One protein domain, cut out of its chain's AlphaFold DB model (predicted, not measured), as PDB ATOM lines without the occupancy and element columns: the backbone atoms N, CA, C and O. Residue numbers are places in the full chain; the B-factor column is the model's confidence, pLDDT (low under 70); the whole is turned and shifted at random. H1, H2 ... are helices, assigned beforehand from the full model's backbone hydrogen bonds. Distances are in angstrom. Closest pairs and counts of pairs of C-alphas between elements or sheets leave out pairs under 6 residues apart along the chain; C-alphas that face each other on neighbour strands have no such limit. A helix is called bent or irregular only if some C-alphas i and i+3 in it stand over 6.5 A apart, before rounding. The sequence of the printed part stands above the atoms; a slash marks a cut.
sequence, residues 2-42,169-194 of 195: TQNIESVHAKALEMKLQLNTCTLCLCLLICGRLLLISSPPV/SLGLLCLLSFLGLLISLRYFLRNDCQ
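Overview. This is residues 2 to 42 and 169 to 194 of the 195 residues of an uncharacterized protein of Olavius sp. associated proteobacterium Delta 1 (UniProt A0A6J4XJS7). Two helices stand loosely side by side, running opposite ways: the long H1 and the shorter H2, which runs alongside the later part of H1. The first part of H1, residues 2 to 17, sticks out free beyond the pair and adds much of the length. The printed part has 67 residues, with two named helices in the order H1, H2 and no named strand; the class is all helix. The whole is extended, with a radius of gyration of the C-alphas of 17.9 A and spans of 64 by 22 by 11 A.

Along the chain. H1, the longest helix, covers residues 2 to 37 and measures 53.2 A from first to last C-alpha. It begins at C-alpha 2 (-64.039, 60.765, -7.597) and ends at C-alpha 37 (-15.690, 38.741, -11.068). H2 covers residues 169 to 192 and measures 35.4 A, ending at C-alpha 192 (-45.979, 37.819, -7.511). Neither helix is bent.

Arrangement. H1 and H2 are close but not clearly touching, with 1 pair of C-alphas within 8 A. These closest C-alphas, of Gly 32 and Phe 178, are 7.3 A apart. The helices run opposite ways at a shallow tilt of 17 degrees, and their centres are 20.1 A apart. In H1 and H2 every O i to N i+4 pair is within hydrogen-bond range.

Size, cuts and confidence. The two C-alphas farthest apart, of Thr 2 and Val 42, are 64.1 A apart. Without residues 2 to 17, the body spans 42 by 17 by 8 A. The link from H1 to H2 runs across the cut: residues 43 to 168 are not printed, and C-alphas 42 and 169 are 10.0 A apart. The mean pLDDT of the printed part is 71.3; 24 residues are under 70, among them 35 to 42 and 169 to 175.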
ATOM      1  N   THR A   2     -65.042  60.924  -8.672       60.44
ATOM      2  CA  THR A   2     -64.039  60.765  -7.597       60.44
ATOM      3  C   THR A   2     -63.475  59.340  -7.447       60.44
ATOM      4  O   THR A   2     -62.264  59.172  -7.404       60.44
ATOM      5  N   GLN A   3     -64.329  58.308  -7.516       58.22
ATOM      6  CA  GLN A   3     -63.933  56.883  -7.461       58.22
ATOM      7  C   GLN A   3     -62.946  56.467  -8.570       58.22
ATOM      8  O   GLN A   3     -62.128  55.570  -8.391       58.22
ATOM      9  N   ASN A   4     -62.998  57.137  -9.726       66.94
ATOM     10  CA  ASN A   4     -62.122  56.824 -10.853       66.94
ATOM     11  C   ASN A   4     -60.715  57.417 -10.661       66.94
ATOM     12  O   ASN A   4     -59.745  56.876 -11.176       66.94
ATOM     13  N   ILE A   5     -60.597  58.512  -9.902       70.56
ATOM     14  CA  ILE A   5     -59.320  59.184  -9.633       70.56
ATOM     15  C   ILE A   5     -58.526  58.415  -8.568       70.56
ATOM     16  O   ILE A   5     -57.327  58.203  -8.741       70.56
ATOM     17  N   GLU A   6     -59.193  57.924  -7.519       76.25
ATOM     18  CA  GLU A   6     -58.564  57.091  -6.480       76.25
ATOM     19  C   GLU A   6     -58.041  55.761  -7.047       76.25
ATOM     20  O   GLU A   6     -56.912  55.367  -6.758       76.25
ATOM     21  N   SER A   7     -58.811  55.121  -7.936       76.81
ATOM     22  CA  SER A   7     -58.412  53.892  -8.641       76.81
ATOM     23  C   SER A   7     -57.171  54.085  -9.524       76.81
ATOM     24  O   SER A   7     -56.242  53.275  -9.503       76.81
ATOM     25  N   VAL A   8     -57.113  55.192 -10.273       77.62
ATOM     26  CA  VAL A   8     -55.958  55.520 -11.125       77.62
ATOM     27  C   VAL A   8     -54.715  55.813 -10.282       77.62
ATOM     28  O   VAL A   8     -53.616  55.386 -10.637       77.62
ATOM     29  N   HIS A   9     -54.876  56.497  -9.147       79.50
ATOM     30  CA  HIS A   9     -53.770  56.804  -8.243       79.50
ATOM     31  C   HIS A   9     -53.216  55.548  -7.545       79.50
ATOM     32  O   HIS A   9     -51.998  55.394  -7.452       79.50
ATOM     33  N   ALA A  10     -54.085  54.617  -7.133       75.06
ATOM     34  CA  ALA A  10     -53.683  53.334  -6.550       75.06
ATOM     35  C   ALA A  10     -52.877  52.474  -7.540       75.06
ATOM     36  O   ALA A  10     -51.772  52.041  -7.217       75.06
ATOM     37  N   LYS A  11     -53.346  52.333  -8.790       78.88
ATOM     38  CA  LYS A  11     -52.605  51.610  -9.844       78.88
ATOM     39  C   LYS A  11     -51.257  52.249 -10.171       78.88
ATOM     40  O   LYS A  11     -50.283  51.551 -10.440       78.88
ATOM     41  N   ALA A  12     -51.176  53.580 -10.141       74.81
ATOM     42  CA  ALA A  12     -49.915  54.286 -10.349       74.81
ATOM     43  C   ALA A  12     -48.915  54.043  -9.203       74.81
ATOM     44  O   ALA A  12     -47.708  54.010  -9.448       74.81
ATOM     45  N   LEU A  13     -49.396  53.860  -7.967       76.38
ATOM     46  CA  LEU A  13     -48.564  53.523  -6.811       76.38
ATOM     47  C   LEU A  13     -48.037  52.083  -6.902       76.38
ATOM     48  O   LEU A  13     -46.842  51.866  -6.713       76.38
ATOM     49  N   GLU A  14     -48.895  51.128  -7.268       79.19
ATOM     50  CA  GLU A  14     -48.513  49.729  -7.505       79.19
ATOM     51  C   GLU A  14     -47.478  49.619  -8.627       79.19
ATOM     52  O   GLU A  14     -46.450  48.971  -8.464       79.19
ATOM     53  N   MET A  15     -47.678  50.338  -9.735       76.31
ATOM     54  CA  MET A  15     -46.736  50.350 -10.855       76.31
ATOM     55  C   MET A  15     -45.363  50.924 -10.462       76.31
ATOM     56  O   MET A  15     -44.329  50.417 -10.897       76.31
ATOM     57  N   LYS A  16     -45.330  51.955  -9.603       75.50
ATOM     58  CA  LYS A  16     -44.079  52.508  -9.054       75.50
ATOM     59  C   LYS A  16     -43.392  51.540  -8.092       75.50
ATOM     60  O   LYS A  16     -42.167  51.448  -8.111       75.50
ATOM     61  N   LEU A  17     -44.163  50.818  -7.281       74.81
ATOM     62  CA  LEU A  17     -43.642  49.810  -6.360       74.81
ATOM     63  C   LEU A  17     -43.009  48.643  -7.133       74.81
ATOM     64  O   LEU A  17     -41.865  48.292  -6.864       74.81
ATOM     65  N   GLN A  18     -43.698  48.134  -8.158       76.38
ATOM     66  CA  GLN A  18     -43.209  47.074  -9.050       76.38
ATOM     67  C   GLN A  18     -41.917  47.481  -9.781       76.38
ATOM     68  O   GLN A  18     -40.966  46.702  -9.862       76.38
ATOM     69  N   LEU A  19     -41.829  48.732 -10.251       77.75
ATOM     70  CA  LEU A  19     -40.621  49.258 -10.895       77.75
ATOM     71  C   LEU A  19     -39.433  49.370  -9.920       77.75
ATOM     72  O   LEU A  19     -38.305  49.028 -10.288       77.75
ATOM     73  N   ASN A  20     -39.672  49.797  -8.676       76.25
ATOM     74  CA  ASN A  20     -38.636  49.863  -7.640       76.25
ATOM     75  C   ASN A  20     -38.121  48.469  -7.267       76.25
ATOM     76  O   ASN A  20     -36.910  48.281  -7.172       76.25
ATOM     77  N   THR A  21     -39.012  47.485  -7.120       79.19
ATOM     78  CA  THR A  21     -38.643  46.091  -6.828       79.19
ATOM     79  C   THR A  21     -37.801  45.485  -7.952       79.19
ATOM     80  O   THR A  21     -36.755  44.891  -7.683       79.19
ATOM     81  N   CYS A  22     -38.181  45.703  -9.218       74.38
ATOM     82  CA  CYS A  22     -37.396  45.271 -10.380       74.38
ATOM     83  C   CYS A  22     -36.010  45.926 -10.430       74.38
ATOM     84  O   CYS A  22     -35.018  45.255 -10.716       74.38
ATOM     85  N   THR A  23     -35.929  47.220 -10.112       79.94
ATOM     86  CA  THR A  23     -34.661  47.964 -10.085       79.94
ATOM     87  C   THR A  23     -33.741  47.432  -8.987       79.94
ATOM     88  O   THR A  23     -32.567  47.173  -9.240       79.94
ATOM     89  N   LEU A  24     -34.283  47.176  -7.794       76.44
ATOM     90  CA  LEU A  24     -33.535  46.624  -6.665       76.44
ATOM     91  C   LEU A  24     -33.030  45.202  -6.965       76.44
ATOM     92  O   LEU A  24     -31.872  44.895  -6.692       76.44
ATOM     93  N   CYS A  25     -33.850  44.365  -7.611       79.38
ATOM     94  CA  CYS A  25     -33.444  43.035  -8.072       79.38
ATOM     95  C   CYS A  25     -32.309  43.109  -9.101       79.38
ATOM     96  O   CYS A  25     -31.325  42.383  -8.981       79.38
ATOM     97  N   LEU A  26     -32.415  43.999 -10.092       79.06
ATOM     98  CA  LEU A  26     -31.375  44.181 -11.104       79.06
ATOM     99  C   LEU A  26     -30.058  44.651 -10.465       79.06
ATOM    100  O   LEU A  26     -29.003  44.102 -10.775       79.06
ATOM    101  N   CYS A  27     -30.116  45.608  -9.533       78.81
ATOM    102  CA  CYS A  27     -28.953  46.074  -8.778       78.81
ATOM    103  C   CYS A  27     -28.308  44.944  -7.968       78.81
ATOM    104  O   CYS A  27     -27.095  44.786  -8.027       78.81
ATOM    105  N   LEU A  28     -29.097  44.114  -7.278       80.12
ATOM    106  CA  LEU A  28     -28.579  42.968  -6.521       80.12
ATOM    107  C   LEU A  28     -27.919  41.921  -7.431       80.12
ATOM    108  O   LEU A  28     -26.864  41.386  -7.089       80.12
ATOM    109  N   LEU A  29     -28.489  41.664  -8.612       80.50
ATOM    110  CA  LEU A  29     -27.909  40.751  -9.601       80.50
ATOM    111  C   LEU A  29     -26.592  41.290 -10.182       80.50
ATOM    112  O   LEU A  29     -25.644  40.524 -10.356       80.50
ATOM    113  N   ILE A  30     -26.519  42.596 -10.457       82.19
ATOM    114  CA  ILE A  30     -25.316  43.264 -10.971       82.19
ATOM    115  C   ILE A  30     -24.229  43.323  -9.890       82.19
ATOM    116  O   ILE A  30     -23.096  42.938 -10.160       82.19
ATOM    117  N   CYS A  31     -24.562  43.725  -8.660       76.50
ATOM    118  CA  CYS A  31     -23.626  43.741  -7.535       76.50
ATOM    119  C   CYS A  31     -23.083  42.340  -7.236       76.50
ATOM    120  O   CYS A  31     -21.877  42.177  -7.080       76.50
ATOM    121  N   GLY A  32     -23.937  41.312  -7.239       78.38
ATOM    122  CA  GLY A  32     -23.491  39.930  -7.065       78.38
ATOM    123  C   GLY A  32     -22.576  39.443  -8.193       78.38
ATOM    124  O   GLY A  32     -21.585  38.766  -7.936       78.38
ATOM    125  N   ARG A  33     -22.841  39.841  -9.445       71.75
ATOM    126  CA  ARG A  33     -21.950  39.553 -10.584       71.75
ATOM    127  C   ARG A  33     -20.606  40.270 -10.469       71.75
ATOM    128  O   ARG A  33     -19.588  39.645 -10.749       71.75
ATOM    129  N   LEU A  34     -20.590  41.535 -10.047       74.31
ATOM    130  CA  LEU A  34     -19.351  42.286  -9.825       74.31
ATOM    131  C   LEU A  34     -18.495  41.643  -8.725       74.31
ATOM    132  O   LEU A  34     -17.288  41.521  -8.906       74.31
ATOM    133  N   LEU A  35     -19.123  41.165  -7.647       67.56
ATOM    134  CA  LEU A  35     -18.439  40.477  -6.547       67.56
ATOM    135  C   LEU A  35     -17.847  39.118  -6.959       67.56
ATOM    136  O   LEU A  35     -16.789  38.735  -6.467       67.56
ATOM    137  N   LEU A  36     -18.496  38.397  -7.880       62.81
ATOM    138  CA  LEU A  36     -17.977  37.128  -8.406       62.81
ATOM    139  C   LEU A  36     -16.803  37.321  -9.376       62.81
ATOM    140  O   LEU A  36     -15.915  36.477  -9.430       62.81
ATOM    141  N   ILE A  37     -16.786  38.420 -10.137       67.06
ATOM    142  CA  ILE A  37     -15.690  38.741 -11.068       67.06
ATOM    143  C   ILE A  37     -14.464  39.276 -10.313       67.06
ATOM    144  O   ILE A  37     -13.342  39.097 -10.773       67.06
ATOM    145  N   SER A  38     -14.656  39.889  -9.140       62.44
ATOM    146  CA  SER A  38     -13.562  40.364  -8.284       62.44
ATOM    147  C   SER A  38     -12.913  39.275  -7.425       62.44
ATOM    148  O   SER A  38     -12.068  39.597  -6.593       62.44
ATOM    149  N   SER A  39     -13.310  38.007  -7.571       59.75
ATOM    150  CA  SER A  39     -12.593  36.908  -6.925       59.75
ATOM    151  C   SER A  39     -11.165  36.872  -7.467       59.75
ATOM    152  O   SER A  39     -11.002  36.745  -8.684       59.75
ATOM    153  N   PRO A  40     -10.127  36.935  -6.616       59.97
ATOM    154  CA  PRO A  40      -8.787  36.627  -7.079       59.97
ATOM    155  C   PRO A  40      -8.757  35.193  -7.645       59.97
ATOM    156  O   PRO A  40      -9.547  34.346  -7.202       59.97
ATOM    157  N   PRO A  41      -7.908  34.916  -8.651       59.62
ATOM    158  CA  PRO A  41      -7.667  33.553  -9.103       59.62
ATOM    159  C   PRO A  41      -7.215  32.705  -7.908       59.62
ATOM    160  O   PRO A  41      -6.324  33.095  -7.158       59.62
ATOM    161  N   VAL A  42      -7.872  31.564  -7.706       58.28
ATOM    162  CA  VAL A  42      -7.454  30.585  -6.701       58.28
ATOM    163  C   VAL A  42      -6.288  29.820  -7.309       58.28
ATOM    164  O   VAL A  42      -6.503  28.930  -8.133       58.28
ATOM    165  N   SER A 169     -12.078  26.590  -0.591       54.84
ATOM    166  CA  SER A 169     -13.362  26.300   0.064       54.84
ATOM    167  C   SER A 169     -14.230  27.549   0.275       54.84
ATOM    168  O   SER A 169     -15.457  27.483   0.168       54.84
ATOM    169  N   LEU A 170     -13.605  28.714   0.487       58.22
ATOM    170  CA  LEU A 170     -14.305  29.991   0.675       58.22
ATOM    171  C   LEU A 170     -14.969  30.481  -0.621       58.22
ATOM    172  O   LEU A 170     -16.094  30.986  -0.586       58.22
ATOM    173  N   GLY A 171     -14.328  30.260  -1.775       63.53
ATOM    174  CA  GLY A 171     -14.912  30.561  -3.085       63.53
ATOM    175  C   GLY A 171     -16.165  29.726  -3.381       63.53
ATOM    176  O   GLY A 171     -17.174  30.250  -3.860       63.53
ATOM    177  N   LEU A 172     -16.147  28.440  -3.014       64.25
ATOM    178  CA  LEU A 172     -17.289  27.537  -3.177       64.25
ATOM    179  C   LEU A 172     -18.478  27.942  -2.287       64.25
ATOM    180  O   LEU A 172     -19.620  27.961  -2.747       64.25
ATOM    181  N   LEU A 173     -18.224  28.325  -1.032       65.56
ATOM    182  CA  LEU A 173     -19.258  28.814  -0.108       65.56
ATOM    183  C   LEU A 173     -19.911  30.118  -0.607       65.56
ATOM    184  O   LEU A 173     -21.128  30.303  -0.484       65.56
ATOM    185  N   CYS A 174     -19.130  30.997  -1.237       67.75
ATOM    186  CA  CYS A 174     -19.639  32.223  -1.850       67.75
ATOM    187  C   CYS A 174     -20.535  31.924  -3.073       67.75
ATOM    188  O   CYS A 174     -21.614  32.497  -3.226       67.75
ATOM    189  N   LEU A 175     -20.164  30.940  -3.900       69.69
ATOM    190  CA  LEU A 175     -20.995  30.484  -5.021       69.69
ATOM    191  C   LEU A 175     -22.312  29.838  -4.570       69.69
ATOM    192  O   LEU A 175     -23.363  30.110  -5.156       69.69
ATOM    193  N   LEU A 176     -22.279  29.006  -3.527       73.56
ATOM    194  CA  LEU A 176     -23.471  28.334  -3.000       73.56
ATOM    195  C   LEU A 176     -24.467  29.326  -2.386       73.56
ATOM    196  O   LEU A 176     -25.673  29.212  -2.617       73.56
ATOM    197  N   SER A 177     -23.975  30.334  -1.663       74.62
ATOM    198  CA  SER A 177     -24.826  31.396  -1.108       74.62
ATOM    199  C   SER A 177     -25.445  32.271  -2.206       74.62
ATOM    200  O   SER A 177     -26.642  32.568  -2.153       74.62
ATOM    201  N   PHE A 178     -24.692  32.587  -3.266       75.50
ATOM    202  CA  PHE A 178     -25.226  33.301  -4.426       75.50
ATOM    203  C   PHE A 178     -26.300  32.496  -5.176       75.50
ATOM    204  O   PHE A 178     -27.350  33.033  -5.540       75.50
ATOM    205  N   LEU A 179     -26.091  31.189  -5.360       77.81
ATOM    206  CA  LEU A 179     -27.069  30.311  -6.004       77.81
ATOM    207  C   LEU A 179     -28.368  30.206  -5.184       77.81
ATOM    208  O   LEU A 179     -29.459  30.250  -5.756       77.81
ATOM    209  N   GLY A 180     -28.270  30.152  -3.851       78.06
ATOM    210  CA  GLY A 180     -29.428  30.175  -2.949       78.06
ATOM    211  C   GLY A 180     -30.253  31.463  -3.054       78.06
ATOM    212  O   GLY A 180     -31.490  31.419  -3.060       78.06
ATOM    213  N   LEU A 181     -29.589  32.609  -3.226       76.44
ATOM    214  CA  LEU A 181     -30.257  33.897  -3.419       76.44
ATOM    215  C   LEU A 181     -30.986  33.964  -4.771       76.44
ATOM    216  O   LEU A 181     -32.128  34.419  -4.833       76.44
ATOM    217  N   LEU A 182     -30.386  33.427  -5.840       75.50
ATOM    218  CA  LEU A 182     -31.021  33.328  -7.160       75.50
ATOM    219  C   LEU A 182     -32.274  32.442  -7.154       75.50
ATOM    220  O   LEU A 182     -33.274  32.781  -7.793       75.50
ATOM    221  N   ILE A 183     -32.231  31.315  -6.442       79.38
ATOM    222  CA  ILE A 183     -33.379  30.409  -6.304       79.38
ATOM    223  C   ILE A 183     -34.516  31.110  -5.549       79.38
ATOM    224  O   ILE A 183     -35.665  31.066  -5.989       79.38
ATOM    225  N   SER A 184     -34.186  31.822  -4.470       75.62
ATOM    226  CA  SER A 184     -35.154  32.577  -3.662       75.62
ATOM    227  C   SER A 184     -35.796  33.722  -4.453       75.62
ATOM    228  O   SER A 184     -37.010  33.912  -4.399       75.62
ATOM    229  N   LEU A 185     -35.008  34.432  -5.268       66.56
ATOM    230  CA  LEU A 185     -35.494  35.505  -6.135       66.56
ATOM    231  C   LEU A 185     -36.456  34.979  -7.210       66.56
ATOM    232  O   LEU A 185     -37.506  35.567  -7.454       66.56
ATOM    233  N   ARG A 186     -36.128  33.837  -7.831       77.25
ATOM    234  CA  ARG A 186     -37.015  33.182  -8.807       77.25
ATOM    235  C   ARG A 186     -38.326  32.728  -8.177       77.25
ATOM    236  O   ARG A 186     -39.364  32.824  -8.823       77.25
ATOM    237  N   TYR A 187     -38.278  32.231  -6.945       72.38
ATOM    238  CA  TYR A 187     -39.473  31.827  -6.213       72.38
ATOM    239  C   TYR A 187     -40.383  33.028  -5.919       72.38
ATOM    240  O   TYR A 187     -41.584  32.959  -6.162       72.38
ATOM    241  N   PHE A 188     -39.801  34.145  -5.479       70.25
ATOM    242  CA  PHE A 188     -40.527  35.382  -5.193       70.25
ATOM    243  C   PHE A 188     -41.190  35.969  -6.452       70.25
ATOM    244  O   PHE A 188     -42.403  36.157  -6.476       70.25
ATOM    245  N   LEU A 189     -40.431  36.120  -7.547       65.81
ATOM    246  CA  LEU A 189     -40.954  36.620  -8.828       65.81
ATOM    247  C   LEU A 189     -42.064  35.729  -9.410       65.81
ATOM    248  O   LEU A 189     -42.978  36.222 -10.066       65.81
ATOM    249  N   ARG A 190     -42.004  34.411  -9.182       73.62
ATOM    250  CA  ARG A 190     -43.038  33.480  -9.651       73.62
ATOM    251  C   ARG A 190     -44.355  33.641  -8.892       73.62
ATOM    252  O   ARG A 190     -45.408  33.476  -9.504       73.62
ATOM    253  N   ASN A 191     -44.295  33.931  -7.595       64.25
ATOM    254  CA  ASN A 191     -45.485  34.071  -6.758       64.25
ATOM    255  C   ASN A 191     -46.169  35.430  -6.953       64.25
ATOM    256  O   ASN A 191     -47.394  35.476  -6.966       64.25
ATOM    257  N   ASP A 192     -45.409  36.498  -7.208       57.88
ATOM    258  CA  ASP A 192     -45.979  37.819  -7.511       57.88
ATOM    259  C   ASP A 192     -46.689  37.868  -8.876       57.88
ATOM    260  O   ASP A 192     -47.629  38.633  -9.050       57.88
ATOM    261  N   CYS A 193     -46.314  37.025  -9.847       50.53
ATOM    262  CA  CYS A 193     -47.033  36.918 -11.126       50.53
ATOM    263  C   CYS A 193     -48.349  36.113 -11.055       50.53
ATOM    264  O   CYS A 193     -48.980  35.901 -12.093       50.53
ATOM    265  N   GLN A 194     -48.742  35.601  -9.884       50.47
ATOM    266  CA  GLN A 194     -49.966  34.804  -9.693       50.47
ATOM    267  C   GLN A 194     -51.108  35.590  -9.010       50.47
ATOM    268  O   GLN A 194     -52.165  35.010  -8.744       50.47
TER     269      GLN A 194